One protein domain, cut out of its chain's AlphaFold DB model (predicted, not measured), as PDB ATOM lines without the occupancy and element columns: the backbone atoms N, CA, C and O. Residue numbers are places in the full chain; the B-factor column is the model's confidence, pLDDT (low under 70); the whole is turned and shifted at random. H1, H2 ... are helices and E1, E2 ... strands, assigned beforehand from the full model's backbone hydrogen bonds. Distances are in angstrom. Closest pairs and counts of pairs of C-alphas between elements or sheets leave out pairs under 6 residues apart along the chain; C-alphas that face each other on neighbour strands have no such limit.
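What this domain is: This is residues 187 to 313 of the 313 residues of the protein "Hypothetical protein" of Alexandrium monilatum (UniProt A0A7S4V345). Two helices, H2 and H4, lie side by side and run opposite ways; H5 crosses one end of H2, and the small hairpin E1 and E2 packs on H4 away from H5. H1 sits near H4 and the hairpin, and the long link 200 to 219 runs round the outside to H2. The printed part has 127 residues, with named elements in the order H1, H2, H3, H4, E1, E2, H5; the two strands are antiparallel. It is mostly helix, though under half of the residues are in named elements. It is compact, with a radius of gyration of the C-alphas of 13.5 A, and spans 37 by 32 by 24 A.

Where its parts are: H1 is residues 193 to 199, from C-alpha 193 at (174.872, 232.877, 260.642). H2, residues 220 to 234, is 20.9 A long. H3 is residues 247 to 250. H4, residues 263 to 276, is 20.1 A long. E1 is residues 281 to 284 and E2 residues 288 to 291. H5, residues 300 to 311, is 16.7 A long and ends at (164.544, 255.881, 260.088).

How they stand to each other: H2 and H4 touch, closest at the C-alphas of Gln 233 and Val 268, 5.8 A, at a shallow tilt of 31 degrees, opposite ways. H2 touches H5 with residues 222 to 227 alone, closest at the C-alphas of Leu 223 and Ala 304, 5.3 A, at a steep tilt of 65 degrees. H1 and H4 are close but not clearly touching, as are H3 and H5. In the hairpin E1 and E2, N 282 and O 290 are within hydrogen-bond range at 2.8 A. Every O i to N i+4 pair is in range in H1, H2, H4 and H5; H3 is too short for one.

The domain as a whole: The C-alphas of Glu 239 and Val 285 are farthest apart, 37.8 A. The printed part has no cut. The links H1 to H2, H2 to H3 and H3 to H4 are long. Residues 187 to 188 and 286 to 287 have pLDDT under 70.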
ATOM      1  N   ARG A 187     187.968 231.519 250.924       55.84
ATOM      2  CA  ARG A 187     187.646 232.964 250.837       55.84
ATOM      3  C   ARG A 187     187.274 233.567 252.199       55.84
ATOM      4  O   ARG A 187     186.105 233.520 252.557       55.84
ATOM      5  N   GLY A 188     188.243 234.140 252.921       67.62
ATOM      6  CA  GLY A 188     188.011 234.899 254.164       67.62
ATOM      7  C   GLY A 188     187.221 234.168 255.263       67.62
ATOM      8  O   GLY A 188     186.863 232.997 255.140       67.62
ATOM      9  N   GLU A 189     186.954 234.866 256.366       83.19
ATOM     10  CA  GLU A 189     186.011 234.394 257.383       83.19
ATOM     11  C   GLU A 189     184.588 234.634 256.857       83.19
ATOM     12  O   GLU A 189     184.077 235.760 256.834       83.19
ATOM     13  N   ARG A 190     183.983 233.572 256.312       87.00
ATOM     14  CA  ARG A 190     182.580 233.571 255.881       87.00
ATOM     15  C   ARG A 190     181.668 233.893 257.060       87.00
ATOM     16  O   ARG A 190     182.008 233.603 258.201       87.00
ATOM     17  N   VAL A 191     180.494 234.452 256.766       89.25
ATOM     18  CA  VAL A 191     179.515 234.795 257.805       89.25
ATOM     19  C   VAL A 191     179.093 233.550 258.590       89.25
ATOM     20  O   VAL A 191     178.536 232.605 258.024       89.25
ATOM     21  N   ASP A 192     179.293 233.578 259.903       90.38
ATOM     22  CA  ASP A 192     178.689 232.637 260.834       90.38
ATOM     23  C   ASP A 192     177.273 233.122 261.169       90.38
ATOM     24  O   ASP A 192     177.044 234.007 261.998       90.38
ATOM     25  N   VAL A 193     176.291 232.537 260.482       89.94
ATOM     26  CA  VAL A 193     174.872 232.877 260.642       89.94
ATOM     27  C   VAL A 193     174.396 232.632 262.077       89.94
ATOM     28  O   VAL A 193     173.568 233.394 262.579       89.94
ATOM     29  N   ALA A 194     174.914 231.601 262.751       89.31
ATOM     30  CA  ALA A 194     174.532 231.285 264.120       89.31
ATOM     31  C   ALA A 194     175.087 232.332 265.093       89.31
ATOM     32  O   ALA A 194     174.339 232.831 265.936       89.31
ATOM     33  N   ALA A 195     176.353 232.731 264.930       89.88
ATOM     34  CA  ALA A 195     176.958 233.798 265.724       89.88
ATOM     35  C   ALA A 195     176.265 235.153 265.498       89.88
ATOM     36  O   ALA A 195     175.960 235.859 266.462       89.88
ATOM     37  N   CYS A 196     175.948 235.494 264.243       90.81
ATOM     38  CA  CYS A 196     175.178 236.692 263.907       90.81
ATOM     39  C   CYS A 196     173.801 236.678 264.581       90.81
ATOM     40  O   CYS A 196     173.418 237.656 265.217       90.81
ATOM     41  N   ASN A 197     173.073 235.560 264.509       90.31
ATOM     42  CA  ASN A 197     171.753 235.450 265.126       90.31
ATOM     43  C   ASN A 197     171.809 235.504 266.664       90.31
ATOM     44  O   ASN A 197     170.925 236.086 267.278       90.31
ATOM     45  N   ALA A 198     172.848 234.940 267.287       90.56
ATOM     46  CA  ALA A 198     173.033 234.975 268.740       90.56
ATOM     47  C   ALA A 198     173.372 236.379 269.272       90.56
ATOM     48  O   ALA A 198     173.007 236.724 270.395       90.56
ATOM     49  N   ARG A 199     174.084 237.186 268.478       89.50
ATOM     50  CA  ARG A 199     174.425 238.575 268.821       89.50
ATOM     51  C   ARG A 199     173.294 239.553 268.533       89.50
ATOM     52  O   ARG A 199     173.172 240.560 269.229       89.50
ATOM     53  N   ARG A 200     172.503 239.280 267.497       89.06
ATOM     54  CA  ARG A 200     171.402 240.139 267.075       89.06
ATOM     55  C   ARG A 200     170.307 240.159 268.141       89.06
ATOM     56  O   ARG A 200     169.912 239.122 268.659       89.06
ATOM     57  N   ARG A 201     169.799 241.356 268.436       89.19
ATOM     58  CA  ARG A 201     168.719 241.607 269.404       89.19
ATOM     59  C   ARG A 201     167.451 242.046 268.670       89.19
ATOM     60  O   ARG A 201     167.173 243.245 268.611       89.19
ATOM     61  N   PRO A 202     166.723 241.121 268.018       84.19
ATOM     62  CA  PRO A 202     165.605 241.465 267.138       84.19
ATOM     63  C   PRO A 202     164.487 242.240 267.848       84.19
ATOM     64  O   PRO A 202     163.763 242.992 267.206       84.19
ATOM     65  N   GLU A 203     164.350 242.084 269.161       87.44
ATOM     66  CA  GLU A 203     163.388 242.794 270.000       87.44
ATOM     67  C   GLU A 203     163.663 244.297 270.133       87.44
ATOM     68  O   GLU A 203     162.743 245.057 270.430       87.44
ATOM     69  N   LEU A 204     164.904 244.737 269.902       86.75
ATOM     70  CA  LEU A 204     165.289 246.150 269.955       86.75
ATOM     71  C   LEU A 204     165.167 246.847 268.596       86.75
ATOM     72  O   LEU A 204     165.232 248.074 268.529       86.75
ATOM     73  N   LEU A 205     164.996 246.084 267.514       92.38
ATOM     74  CA  LEU A 205     165.008 246.610 266.154       92.38
ATOM     75  C   LEU A 205     163.595 246.940 265.678       92.38
ATOM     76  O   LEU A 205     162.680 246.112 265.719       92.38
ATOM     77  N   ARG A 206     163.414 248.153 265.150       93.06
ATOM     78  CA  ARG A 206     162.182 248.529 264.455       93.06
ATOM     79  C   ARG A 206     162.169 247.851 263.088       93.06
ATOM     80  O   ARG A 206     163.051 248.080 262.257       93.06
ATOM     81  N   LYS A 207     161.151 247.023 262.849       93.38
ATOM     82  CA  LYS A 207     160.916 246.408 261.539       93.38
ATOM     83  C   LYS A 207     160.503 247.492 260.555       93.38
ATOM     84  O   LYS A 207     159.444 248.092 260.709       93.38
ATOM     85  N   THR A 208     161.333 247.726 259.550       92.25
ATOM     86  CA  THR A 208     161.078 248.723 258.506       92.25
ATOM     87  C   THR A 208     160.740 248.019 257.191       92.25
ATOM     88  O   THR A 208     161.329 246.976 256.880       92.25
ATOM     89  N   PRO A 209     159.809 248.548 256.379       93.69
ATOM     90  CA  PRO A 209     159.479 247.936 255.099       93.69
ATOM     91  C   PRO A 209     160.684 247.987 254.153       93.69
ATOM     92  O   PRO A 209     161.586 248.819 254.281       93.69
ATOM     93  N   ARG A 210     160.745 247.063 253.193       93.75
ATOM     94  CA  ARG A 210     161.838 247.035 252.217       93.75
ATOM     95  C   ARG A 210     161.758 248.272 251.318       93.75
ATOM     96  O   ARG A 210     160.756 248.483 250.644       93.75
ATOM     97  N   LEU A 211     162.840 249.043 251.278       93.50
ATOM     98  CA  LEU A 211     162.975 250.193 250.390       93.50
ATOM     99  C   LEU A 211     163.421 249.736 249.001       93.50
ATOM    100  O   LEU A 211     164.421 249.033 248.873       93.50
ATOM    101  N   ALA A 212     162.683 250.139 247.966       93.50
ATOM    102  CA  ALA A 212     163.085 249.929 246.574       93.50
ATOM    103  C   ALA A 212     164.079 250.999 246.087       93.50
ATOM    104  O   ALA A 212     164.921 250.713 245.242       93.50
ATOM    105  N   ALA A 213     163.988 252.211 246.640       95.69
ATOM    106  CA  ALA A 213     164.836 253.352 246.317       95.69
ATOM    107  C   ALA A 213     165.070 254.213 247.567       95.69
ATOM    108  O   ALA A 213     164.276 254.176 248.512       95.69
ATOM    109  N   VAL A 214     166.161 254.978 247.554       96.75
ATOM    110  CA  VAL A 214     166.478 255.988 248.571       96.75
ATOM    111  C   VAL A 214     165.539 257.182 248.379       96.75
ATOM    112  O   VAL A 214     165.399 257.679 247.264       96.75
ATOM    113  N   THR A 215     164.853 257.607 249.440       96.62
ATOM    114  CA  THR A 215     163.795 258.636 249.374       96.62
ATOM    115  C   THR A 215     164.148 259.918 250.117       96.62
ATOM    116  O   THR A 215     163.579 260.965 249.820       96.62
ATOM    117  N   HIS A 216     165.075 259.846 251.070       97.44
ATOM    118  CA  HIS A 216     165.463 260.957 251.927       97.44
ATOM    119  C   HIS A 216     166.976 261.153 251.881       97.44
ATOM    120  O   HIS A 216     167.727 260.181 251.886       97.44
ATOM    121  N   VAL A 217     167.399 262.416 251.874       98.06
ATOM    122  CA  VAL A 217     168.806 262.800 252.034       98.06
ATOM    123  C   VAL A 217     169.153 262.765 253.519       98.06
ATOM    124  O   VAL A 217     168.385 263.274 254.342       98.06
ATOM    125  N   ALA A 218     170.296 262.175 253.860       98.06
ATOM    126  CA  ALA A 218     170.773 262.060 255.226       98.06
ATOM    127  C   ALA A 218     170.986 263.425 255.868       98.06
ATOM    128  O   ALA A 218     171.547 264.350 255.274       98.06
ATOM    129  N   THR A 219     170.602 263.528 257.139       98.25
ATOM    130  CA  THR A 219     171.046 264.651 257.962       98.25
ATOM    131  C   THR A 219     172.569 264.575 258.173       98.25
ATOM    132  O   THR A 219     173.140 263.477 258.164       98.25
ATOM    133  N   PRO A 220     173.260 265.711 258.396       98.00
ATOM    134  CA  PRO A 220     174.699 265.697 258.674       98.00
ATOM    135  C   PRO A 220     175.043 264.881 259.930       98.00
ATOM    136  O   PRO A 220     176.125 264.304 260.010       98.00
ATOM    137  N   GLU A 221     174.112 264.788 260.883       98.06
ATOM    138  CA  GLU A 221     174.239 263.950 262.076       98.06
ATOM    139  C   GLU A 221     174.199 262.455 261.729       98.06
ATOM    140  O   GLU A 221     175.091 261.709 262.137       98.06
ATOM    141  N   THR A 222     173.225 262.015 260.923       98.19
ATOM    142  CA  THR A 222     173.144 260.625 260.444       98.19
ATOM    143  C   THR A 222     174.402 260.242 259.671       98.19
ATOM    144  O   THR A 222     174.985 259.190 259.933       98.19
ATOM    145  N   LEU A 223     174.876 261.117 258.778       98.00
ATOM    146  CA  LEU A 223     176.119 260.893 258.043       98.00
ATOM    147  C   LEU A 223     177.316 260.736 258.991       98.00
ATOM    148  O   LEU A 223     178.070 259.775 258.858       98.00
ATOM    149  N   ALA A 224     177.486 261.635 259.965       97.94
ATOM    150  CA  ALA A 224     178.576 261.550 260.939       97.94
ATOM    151  C   ALA A 224     178.539 260.234 261.737       97.94
ATOM    152  O   ALA A 224     179.565 259.574 261.900       97.94
ATOM    153  N   ARG A 225     177.350 259.791 262.163       98.12
ATOM    154  CA  ARG A 225     177.179 258.527 262.896       98.12
ATOM    155  C   ARG A 225     177.503 257.306 262.032       98.12
ATOM    156  O   ARG A 225     178.231 256.426 262.486       98.12
ATOM    157  N   VAL A 226     177.051 257.270 260.775       98.19
ATOM    158  CA  VAL A 226     177.399 256.195 259.824       98.19
ATOM    159  C   VAL A 226     178.912 256.129 259.610       98.19
ATOM    160  O   VAL A 226     179.495 255.046 259.682       98.19
ATOM    161  N   ARG A 227     179.568 257.279 259.418       97.69
ATOM    162  CA  ARG A 227     181.029 257.369 259.273       97.69
ATOM    163  C   ARG A 227     181.755 256.825 260.499       97.69
ATOM    164  O   ARG A 227     182.672 256.023 260.346       97.69
ATOM    165  N   ALA A 228     181.310 257.197 261.697       97.94
ATOM    166  CA  ALA A 228     181.892 256.721 262.947       97.94
ATOM    167  C   ALA A 228     181.743 255.198 263.129       97.94
ATOM    168  O   ALA A 228     182.660 254.550 263.638       97.94
ATOM    169  N   VAL A 229     180.617 254.607 262.707       98.00
ATOM    170  CA  VAL A 229     180.428 253.144 262.736       98.00
ATOM    171  C   VAL A 229     181.352 252.456 261.731       98.00
ATOM    172  O   VAL A 229     182.051 251.516 262.108       98.00
ATOM    173  N   LEU A 230     181.409 252.940 260.484       97.56
ATOM    174  CA  LEU A 230     182.288 252.385 259.450       97.56
ATOM    175  C   LEU A 230     183.760 252.447 259.865       97.56
ATOM    176  O   LEU A 230     184.448 251.432 259.824       97.56
ATOM    177  N   ALA A 231     184.218 253.612 260.327       96.88
ATOM    178  CA  ALA A 231     185.585 253.829 260.790       96.88
ATOM    179  C   ALA A 231     185.968 252.851 261.912       96.88
ATOM    180  O   ALA A 231     187.004 252.188 261.854       96.88
ATOM    181  N   ARG A 232     185.085 252.700 262.907       97.44
ATOM    182  CA  ARG A 232     185.300 251.820 264.063       97.44
ATOM    183  C   ARG A 232     185.356 250.344 263.680       97.44
ATOM    184  O   ARG A 232     186.225 249.635 264.174       97.44
ATOM    185  N   GLN A 233     184.432 249.884 262.839       96.94
ATOM    186  CA  GLN A 233     184.308 248.465 262.490       96.94
ATOM    187  C   GLN A 233     185.337 248.020 261.444       96.94
ATOM    188  O   GLN A 233     185.809 246.889 261.491       96.94
ATOM    189  N   LEU A 234     185.715 248.909 260.523       95.81
ATOM    190  CA  LEU A 234     186.698 248.614 259.476       95.81
ATOM    191  C   LEU A 234     188.135 248.958 259.901       95.81
ATOM    192  O   LEU A 234     189.079 248.629 259.188       95.81
ATOM    193  N   GLY A 235     188.317 249.617 261.051       96.25
ATOM    194  CA  GLY A 235     189.630 250.068 261.521       96.25
ATOM    195  C   GLY A 235     190.241 251.161 260.637       96.25
ATOM    196  O   GLY A 235     191.461 251.293 260.567       96.25
ATOM    197  N   VAL A 236     189.398 251.923 259.940       96.44
ATOM    198  CA  VAL A 236     189.800 252.996 259.027       96.44
ATOM    199  C   VAL A 236     189.630 254.343 259.744       96.44
ATOM    200  O   VAL A 236     188.623 254.532 260.424       96.44
ATOM    201  N   PRO A 237     190.563 255.305 259.616       97.44
ATOM    202  CA  PRO A 237     190.372 256.658 260.136       97.44
ATOM    203  C   PRO A 237     189.079 257.305 259.619       97.44
ATOM    204  O   PRO A 237     188.762 257.208 258.433       97.44
ATOM    205  N   GLU A 238     188.360 258.027 260.480       96.94
ATOM    206  CA  GLU A 238     187.095 258.695 260.120       96.94
ATOM    207  C   GLU A 238     187.264 259.708 258.969       96.94
ATOM    208  O   GLU A 238     186.345 259.936 258.177       96.94
ATOM    209  N   GLU A 239     188.466 260.267 258.831       96.25
ATOM    210  CA  GLU A 239     188.878 261.171 257.753       96.25
ATOM    211  C   GLU A 239     188.829 260.523 256.364       96.25
ATOM    212  O   GLU A 239     188.591 261.223 255.386       96.25
ATOM    213  N   LEU A 240     189.019 259.203 256.266       95.94
ATOM    214  CA  LEU A 240     188.956 258.471 254.995       95.94
ATOM    215  C   LEU A 240     187.535 258.011 254.655       95.94
ATOM    216  O   LEU A 240     187.239 257.745 253.495       95.94
ATOM    217  N   ALA A 241     186.631 257.961 255.634       95.88
ATOM    218  CA  ALA A 241     185.224 257.640 255.420       95.88
ATOM    219  C   ALA A 241     184.428 258.881 254.969       95.88
ATOM    220  O   ALA A 241     183.401 259.208 255.555       95.88
ATOM    221  N   VAL A 242     184.908 259.641 253.981       96.56
ATOM    222  CA  VAL A 242     184.185 260.824 253.466       96.56
ATOM    223  C   VAL A 242     182.963 260.373 252.660       96.56
ATOM    224  O   VAL A 242     183.000 259.331 252.013       96.56
ATOM    225  N   GLY A 243     181.886 261.167 252.653       95.12
ATOM    226  CA  GLY A 243     180.623 260.820 251.982       95.12
ATOM    227  C   GLY A 243     180.771 260.378 250.520       95.12
ATOM    228  O   GLY A 243     180.104 259.441 250.098       95.12
ATOM    229  N   GLY A 244     181.684 260.991 249.761       96.94
ATOM    230  CA  GLY A 244     181.921 260.650 248.353       96.94
ATOM    231  C   GLY A 244     182.776 259.401 248.110       96.94
ATOM    232  O   GLY A 244     183.002 259.049 246.955       96.94
ATOM    233  N   VAL A 245     183.284 258.745 249.157       97.62
ATOM    234  CA  VAL A 245     184.142 257.564 249.011       97.62
ATOM    235  C   VAL A 245     183.274 256.338 248.707       97.62
ATOM    236  O   VAL A 245     182.295 256.093 249.420       97.62
ATOM    237  N   PRO A 246     183.605 255.551 247.665       97.81
ATOM    238  CA  PRO A 246     182.930 254.289 247.394       97.81
ATOM    239  C   PRO A 246     183.095 253.303 248.554       97.81
ATOM    240  O   PRO A 246     184.195 253.129 249.079       97.81
ATOM    241  N   LEU A 247     182.022 252.598 248.909       96.94
ATOM    242  CA  LEU A 247     182.022 251.598 249.984       96.94
ATOM    243  C   LEU A 247     183.065 250.493 249.750       96.94
ATOM    244  O   LEU A 247     183.728 250.045 250.687       96.94
ATOM    245  N   GLU A 248     183.281 250.124 248.488       95.31
ATOM    246  CA  GLU A 248     184.289 249.146 248.073       95.31
ATOM    247  C   GLU A 248     185.717 249.569 248.447       95.31
ATOM    248  O   GLU A 248     186.517 248.734 248.865       95.31
ATOM    249  N   GLN A 249     186.042 250.866 248.371       96.12
ATOM    250  CA  GLN A 249     187.372 251.373 248.739       96.12
ATOM    251  C   GLN A 249     187.627 251.302 250.249       96.12
ATOM    252  O   GLN A 249     188.776 251.215 250.673       96.12
ATOM    253  N   LEU A 250     186.563 251.294 251.056       95.81
ATOM    254  CA  LEU A 250     186.639 251.082 252.502       95.81
ATOM    255  C   LEU A 250     186.682 249.593 252.876       95.81
ATOM    256  O   LEU A 250     186.809 249.256 254.049       95.81
ATOM    257  N   GLY A 251     186.573 248.691 251.897       94.12
ATOM    258  CA  GLY A 251     186.527 247.249 252.116       94.12
ATOM    259  C   GLY A 251     185.121 246.694 252.352       94.12
ATOM    260  O   GLY A 251     184.977 245.504 252.635       94.12
ATOM    261  N   PHE A 252     184.074 247.514 252.233       94.81
ATOM    262  CA  PHE A 252     182.687 247.080 252.380       94.81
ATOM    263  C   PHE A 252     182.190 246.462 251.063       94.81
ATOM    264  O   PHE A 252     181.693 247.156 250.178       94.81
ATOM    265  N   PHE A 253     182.346 245.142 250.927       92.81
ATOM    266  CA  PHE A 253     181.985 244.399 249.717       92.81
ATOM    267  C   PHE A 253     180.692 243.602 249.905       92.81
ATOM    268  O   PHE A 253     180.573 242.790 250.825       92.81
ATOM    269  N   LEU A 254     179.739 243.788 248.992       91.06
ATOM    270  CA  LEU A 254     178.531 242.968 248.904       91.06
ATOM    271  C   LEU A 254     178.666 241.968 247.753       91.06
ATOM    272  O   LEU A 254     179.111 242.310 246.662       91.06
ATOM    273  N   GLU A 255     178.262 240.722 247.982       86.81
ATOM    274  CA  GLU A 255     178.291 239.676 246.962       86.81
ATOM    275  C   GLU A 255     176.974 239.653 246.170       86.81
ATOM    276  O   GLU A 255     175.877 239.514 246.725       86.81
ATOM    277  N   GLY A 256     177.077 239.750 244.842       85.88
ATOM    278  CA  GLY A 256     175.940 239.627 243.929       85.88
ATOM    279  C   GLY A 256     174.821 240.629 244.230       85.88
ATOM    280  O   GLY A 256     175.018 241.838 244.208       85.88
ATOM    281  N   GLN A 257     173.616 240.127 244.504       81.94
ATOM    282  CA  GLN A 257     172.411 240.939 244.727       81.94
ATOM    283  C   GLN A 257     172.249 241.402 246.191       81.94
ATOM    284  O   GLN A 257     171.171 241.244 246.777       81.94
ATOM    285  N   GLY A 258     173.319 241.936 246.791       82.62
ATOM    286  CA  GLY A 258     173.319 242.412 248.183       82.62
ATOM    287  C   GLY A 258     173.448 241.299 249.231       82.62
ATOM    288  O   GLY A 258     172.952 241.427 250.352       82.62
ATOM    289  N   SER A 259     174.061 240.170 248.870       87.69
ATOM    290  CA  SER A 259     174.354 239.110 249.837       87.69
ATOM    291  C   SER A 259     175.582 239.493 250.654       87.69
ATOM    292  O   SER A 259     176.571 239.990 250.115       87.69
ATOM    293  N   VAL A 260     175.530 239.260 251.960       88.19
ATOM    294  CA  VAL A 260     176.667 239.498 252.847       88.19
ATOM    295  C   VAL A 260     177.469 238.207 252.923       88.19
ATOM    296  O   VAL A 260     177.074 237.260 253.600       88.19
ATOM    297  N   GLY A 261     178.567 238.151 252.169       86.12
ATOM    298  CA  GLY A 261     179.416 236.961 252.083       86.12
ATOM    299  C   GLY A 261     180.510 236.877 253.148       86.12
ATOM    300  O   GLY A 261     181.039 235.788 253.376       86.12
ATOM    301  N   MET A 262     180.842 238.001 253.794       90.31
ATOM    302  CA  MET A 262     181.984 238.146 254.705       90.31
ATOM    303  C   MET A 262     181.526 238.555 256.110       90.31
ATOM    304  O   MET A 262     180.675 239.438 256.243       90.31
ATOM    305  N   GLN A 263     182.111 237.951 257.153       92.44
ATOM    306  CA  GLN A 263     181.723 238.178 258.552       92.44
ATOM    307  C   GLN A 263     181.844 239.649 258.973       92.44
ATOM    308  O   GLN A 263     180.902 240.205 259.529       92.44
ATOM    309  N   TYR A 264     182.945 240.315 258.620       93.44
ATOM    310  CA  TYR A 264     183.165 241.713 258.998       93.44
ATOM    311  C   TYR A 264     182.123 242.671 258.383       93.44
ATOM    312  O   TYR A 264     181.756 243.667 258.999       93.44
ATOM    313  N   VAL A 265     181.585 242.367 257.194       95.06
ATOM    314  CA  VAL A 265     180.498 243.159 256.589       95.06
ATOM    315  C   VAL A 265     179.207 242.968 257.386       95.06
ATOM    316  O   VAL A 265     178.487 243.935 257.625       95.06
ATOM    317  N   ALA A 266     178.931 241.744 257.849       95.06
ATOM    318  CA  ALA A 266     177.802 241.489 258.742       95.06
ATOM    319  C   ALA A 266     177.961 242.252 260.065       95.06
ATOM    320  O   ALA A 266     176.989 242.828 260.548       95.06
ATOM    321  N   ASP A 267     179.177 242.324 260.610       95.38
ATOM    322  CA  ASP A 267     179.477 243.081 261.829       95.38
ATOM    323  C   ASP A 267     179.245 244.583 261.664       95.38
ATOM    324  O   ASP A 267     178.616 245.198 262.527       95.38
ATOM    325  N   VAL A 268     179.661 245.158 260.532       96.94
ATOM    326  CA  VAL A 268     179.372 246.556 260.188       96.94
ATOM    327  C   VAL A 268     177.865 246.801 260.128       96.94
ATOM    328  O   VAL A 268     177.372 247.746 260.742       96.94
ATOM    329  N   VAL A 269     177.116 245.958 259.409       96.62
ATOM    330  CA  VAL A 269     175.664 246.139 259.259       96.62
ATOM    331  C   VAL A 269     174.949 245.965 260.599       96.62
ATOM    332  O   VAL A 269     174.083 246.773 260.915       96.62
ATOM    333  N   MET A 270     175.330 244.983 261.421       95.38
ATOM    334  CA  MET A 270     174.770 244.815 262.769       95.38
ATOM    335  C   MET A 270     175.073 246.015 263.674       95.38
ATOM    336  O   MET A 270     174.206 246.432 264.436       95.38
ATOM    337  N   ALA A 271     176.268 246.604 263.572       96.56
ATOM    338  CA  ALA A 271     176.599 247.818 264.313       96.56
ATOM    339  C   ALA A 271     175.752 249.020 263.855       96.56
ATOM    340  O   ALA A 271     175.357 249.839 264.680       96.56
ATOM    341  N   LEU A 272     175.425 249.112 262.561       97.12
ATOM    342  CA  LEU A 272     174.473 250.107 262.054       97.12
ATOM    343  C   LEU A 272     173.046 249.841 262.566       97.12
ATOM    344  O   LEU A 272     172.357 250.785 262.946       97.12
ATOM    345  N   GLU A 273     172.599 248.580 262.618       95.94
ATOM    346  CA  GLU A 273     171.297 248.225 263.207       95.94
ATOM    347  C   GLU A 273     171.213 248.656 264.680       95.94
ATOM    348  O   GLU A 273     170.207 249.230 265.092       95.94
ATOM    349  N   GLU A 274     172.271 248.415 265.461       95.88
ATOM    350  CA  GLU A 274     172.352 248.794 266.877       95.88
ATOM    351  C   GLU A 274     172.359 250.318 267.072       95.88
ATOM    352  O   GLU A 274     171.621 250.834 267.910       95.88
ATOM    353  N   GLU A 275     173.145 251.045 266.274       97.38
ATOM    354  CA  GLU A 275     173.271 252.504 266.362       97.38
ATOM    355  C   GLU A 275     171.947 253.219 266.025       97.38
ATOM    356  O   GLU A 275     171.573 254.196 266.678       97.38
ATOM    357  N   PHE A 276     171.214 252.743 265.013       97.06
ATOM    358  CA  PHE A 276     170.010 253.416 264.509       97.06
ATOM    359  C   PHE A 276     168.689 252.764 264.940       97.06
ATOM    360  O   PHE A 276     167.624 253.344 264.723       97.06
ATOM    361  N   GLY A 277     168.728 251.581 265.556       96.38
ATOM    362  CA  GLY A 277     167.537 250.857 266.005       96.38
ATOM    363  C   GLY A 277     166.614 250.421 264.861       96.38
ATOM    364  O   GLY A 277     165.403 250.293 265.060       96.38
ATOM    365  N   VAL A 278     167.156 250.216 263.658       96.75
ATOM    366  CA  VAL A 278     166.405 249.810 262.459       96.75
ATOM    367  C   VAL A 278     166.889 248.463 261.946       96.75
ATOM    368  O   VAL A 278     168.080 248.170 261.960       96.75
ATOM    369  N   GLU A 279     165.961 247.644 261.460       95.44
ATOM    370  CA  GLU A 279     166.301 246.396 260.779       95.44
ATOM    371  C   GLU A 279     166.838 246.671 259.362       95.44
ATOM    372  O   GLU A 279     166.134 247.193 258.492       95.44
ATOM    373  N   LEU A 280     168.092 246.286 259.135       95.25
ATOM    374  CA  LEU A 280     168.814 246.391 257.865       95.25
ATOM    375  C   LEU A 280     169.094 245.008 257.262       95.25
ATOM    376  O   LEU A 280     169.073 244.828 256.040       95.25
ATOM    377  N   LEU A 281     169.351 244.030 258.124       93.75
ATOM    378  CA  LEU A 281     169.852 242.709 257.795       93.75
ATOM    379  C   LEU A 281     168.725 241.682 257.902       93.75
ATOM    380  O   LEU A 281     168.050 241.557 258.919       93.75
ATOM    381  N   THR A 282     168.522 240.908 256.839       92.31
ATOM    382  CA  THR A 282     167.566 239.800 256.814       92.31
ATOM    383  C   THR A 282     168.328 238.483 256.818       92.31
ATOM    384  O   THR A 282     169.037 238.160 255.863       92.31
ATOM    385  N   ILE A 283     168.175 237.705 257.888       88.69
ATOM    386  CA  ILE A 283     168.740 236.357 257.978       88.69
ATOM    387  C   ILE A 283     167.780 235.393 257.277       88.69
ATOM    388  O   ILE A 283     166.656 235.185 257.732       88.69
ATOM    389  N   LEU A 284     168.214 234.815 256.156       85.25
ATOM    390  CA  LEU A 284     167.486 233.739 255.489       85.25
ATOM    391  C   LEU A 284     167.835 232.421 256.182       85.25
ATOM    392  O   LEU A 284     169.002 232.160 256.476       85.25
ATOM    393  N   VAL A 285     166.812 231.609 256.459       76.69
ATOM    394  CA  VAL A 285     166.897 230.409 257.305       76.69
ATOM    395  C   VAL A 285     168.140 229.566 256.981       76.69
ATOM    396  O   VAL A 285     168.247 228.945 255.924       76.69
ATOM    397  N   GLY A 286     169.083 229.566 257.928       65.88
ATOM    398  CA  GLY A 286     170.180 228.607 258.049       65.88
ATOM    399  C   GLY A 286     171.374 228.761 257.110       65.88
ATOM    400  O   GLY A 286     172.298 227.968 257.247       65.88
ATOM    401  N   THR A 287     171.388 229.705 256.163       68.94
ATOM    402  CA  THR A 287     172.430 229.659 255.115       68.94
ATOM    403  C   THR A 287     172.976 231.000 254.630       68.94
ATOM    404  O   THR A 287     174.151 231.047 254.278       68.94
ATOM    405  N   TRP A 288     172.199 232.092 254.618       81.75
ATOM    406  CA  TRP A 288     172.672 233.360 254.041       81.75
ATOM    407  C   TRP A 288     172.165 234.573 254.809       81.75
ATOM    408  O   TRP A 288     171.015 234.629 255.253       81.75
ATOM    409  N   VAL A 289     173.021 235.585 254.890       90.19
ATOM    410  CA  VAL A 289     172.667 236.911 255.377       90.19
ATOM    411  C   VAL A 289     172.467 237.838 254.186       90.19
ATOM    412  O   VAL A 289     173.336 237.962 253.323       90.19
ATOM    413  N   ARG A 290     171.309 238.496 254.127       92.12
ATOM    414  CA  ARG A 290     170.972 239.439 253.064       92.12
ATOM    415  C   ARG A 290     170.908 240.855 253.614       92.12
ATOM    416  O   ARG A 290     170.159 241.121 254.548       92.12
ATOM    417  N   PHE A 291     171.622 241.771 252.973       94.31
ATOM    418  CA  PHE A 291     171.503 243.200 253.220       94.31
ATOM    419  C   PHE A 291     170.697 243.811 252.067       94.31
ATOM    420  O   PHE A 291     171.131 243.828 250.916       94.31
ATOM    421  N   SER A 292     169.455 244.220 252.343       90.25
ATOM    422  CA  SER A 292     168.501 244.639 251.301       90.25
ATOM    423  C   SER A 292     168.720 246.090 250.875       90.25
ATOM    424  O   SER A 292     167.873 246.947 251.121       90.25
ATOM    425  N   VAL A 293     169.851 246.346 250.228       94.25
ATOM    426  CA  VAL A 293     170.237 247.676 249.750       94.25
ATOM    427  C   VAL A 293     169.802 247.877 248.295       94.25
ATOM    428  O   VAL A 293     169.960 246.958 247.483       94.25
ATOM    429  N   PRO A 294     169.257 249.050 247.929       95.25
ATOM    430  CA  PRO A 294     169.082 249.438 246.534       95.25
ATOM    431  C   PRO A 294     170.424 249.466 245.792       95.25
ATOM    432  O   PRO A 294     171.428 249.911 246.336       95.25
ATOM    433  N   GLY A 295     170.439 249.069 244.517       93.44
ATOM    434  CA  GLY A 295     171.659 249.099 243.694       93.44
ATOM    435  C   GLY A 295     172.222 250.505 243.434       93.44
ATOM    436  O   GLY A 295     173.317 250.624 242.901       93.44
ATOM    437  N   SER A 296     171.490 251.560 243.807       94.56
ATOM    438  CA  SER A 296     171.962 252.946 243.758       94.56
ATOM    439  C   SER A 296     172.935 253.298 244.887       94.56
ATOM    440  O   SER A 296     173.551 254.352 244.829       94.56
ATOM    441  N   VAL A 297     173.046 252.465 245.926       96.75
ATOM    442  CA  VAL A 297     173.907 252.744 247.078       96.75
ATOM    443  C   VAL A 297     175.316 252.253 246.789       96.75
ATOM    444  O   VAL A 297     175.577 251.052 246.804       96.75
ATOM    445  N   SER A 298     176.218 253.194 246.526       96.56
ATOM    446  CA  SER A 298     177.606 252.897 246.160       96.56
ATOM    447  C   SER A 298     178.624 253.625 247.035       96.56
ATOM    448  O   SER A 298     179.739 253.137 247.229       96.56
ATOM    449  N   THR A 299     178.235 254.762 247.607       98.06
ATOM    450  CA  THR A 299     179.085 255.622 248.431       98.06
ATOM    451  C   THR A 299     178.661 255.624 249.899       98.06
ATOM    452  O   THR A 299     177.573 255.167 250.262       98.06
ATOM    453  N   VAL A 300     179.524 256.158 250.768       98.06
ATOM    454  CA  VAL A 300     179.202 256.377 252.190       98.06
ATOM    455  C   VAL A 300     177.993 257.305 252.352       98.06
ATOM    456  O   VAL A 300     177.164 257.074 253.232       98.06
ATOM    457  N   GLN A 301     177.863 258.323 251.494       98.25
ATOM    458  CA  GLN A 301     176.711 259.222 251.485       98.25
ATOM    459  C   GLN A 301     175.429 258.470 251.131       98.25
ATOM    460  O   GLN A 301     174.455 258.570 251.871       98.25
ATOM    461  N   ASP A 302     175.442 257.661 250.068       97.94
ATOM    462  CA  ASP A 302     174.253 256.904 249.664       97.94
ATOM    463  C   ASP A 302     173.807 255.927 250.763       97.94
ATOM    464  O   ASP A 302     172.613 255.688 250.956       97.94
ATOM    465  N   LEU A 303     174.769 255.348 251.499       97.94
ATOM    466  CA  LEU A 303     174.481 254.472 252.632       97.94
ATOM    467  C   LEU A 303     173.817 255.248 253.773       97.94
ATOM    468  O   LEU A 303     172.861 254.753 254.371       97.94
ATOM    469  N   ALA A 304     174.291 256.461 254.059       98.19
ATOM    470  CA  ALA A 304     173.664 257.330 255.044       98.19
ATOM    471  C   ALA A 304     172.253 257.751 254.611       98.19
ATOM    472  O   ALA A 304     171.332 257.700 255.426       98.19
ATOM    473  N   ASP A 305     172.055 258.099 253.338       98.25
ATOM    474  CA  ASP A 305     170.748 258.471 252.784       98.25
ATOM    475  C   ASP A 305     169.768 257.285 252.856       98.25
ATOM    476  O   ASP A 305     168.589 257.431 253.198       98.25
ATOM    477  N   PHE A 306     170.263 256.068 252.607       97.75
ATOM    478  CA  PHE A 306     169.499 254.835 252.780       97.75
ATOM    479  C   PHE A 306     169.087 254.603 254.241       97.75
ATOM    480  O   PHE A 306     167.922 254.292 254.504       97.75
ATOM    481  N   VAL A 307     170.003 254.784 255.198       97.56
ATOM    482  CA  VAL A 307     169.710 254.658 256.635       97.56
ATOM    483  C   VAL A 307     168.712 255.727 257.095       97.56
ATOM    484  O   VAL A 307     167.739 255.400 257.770       97.56
ATOM    485  N   GLU A 308     168.868 256.982 256.671       98.06
ATOM    486  CA  GLU A 308     167.910 258.058 256.961       98.06
ATOM    487  C   GLU A 308     166.519 257.732 256.400       98.06
ATOM    488  O   GLU A 308     165.506 257.879 257.088       98.06
ATOM    489  N   SER A 309     166.467 257.218 255.167       97.25
ATOM    490  CA  SER A 309     165.221 256.778 254.536       97.25
ATOM    491  C   SER A 309     164.535 255.667 255.336       97.25
ATOM    492  O   SER A 309     163.309 255.612 255.360       97.25
ATOM    493  N   LYS A 310     165.300 254.794 256.005       96.81
ATOM    494  CA  LYS A 310     164.774 253.744 256.889       96.81
ATOM    495  C   LYS A 310     164.268 254.278 258.225       96.81
ATOM    496  O   LYS A 310     163.273 253.767 258.722       96.81
ATOM    497  N   ILE A 311     164.930 255.280 258.800       96.88
ATOM    498  CA  ILE A 311     164.544 255.881 260.088       96.88
ATOM    499  C   ILE A 311     163.215 256.642 259.976       96.88
ATOM    500  O   ILE A 311     162.443 256.677 260.935       96.88
ATOM    501  N   ARG A 312     162.954 257.264 258.819       96.62
ATOM    502  CA  ARG A 312     161.759 258.091 258.579       96.62
ATOM    503  C   ARG A 312     160.504 257.317 258.174       96.62
ATOM    504  O   ARG A 312     159.445 257.932 258.070       96.62
ATOM    505  N   GLN A 313     160.621 256.014 257.923       92.00
ATOM    506  CA  GLN A 313     159.486 255.131 257.633       92.00
ATOM    507  C   GLN A 313     158.889 254.539 258.904       92.00
ATOM    508  O   GLN A 313     157.643 254.442 258.943       92.00
TER     509      GLN A 313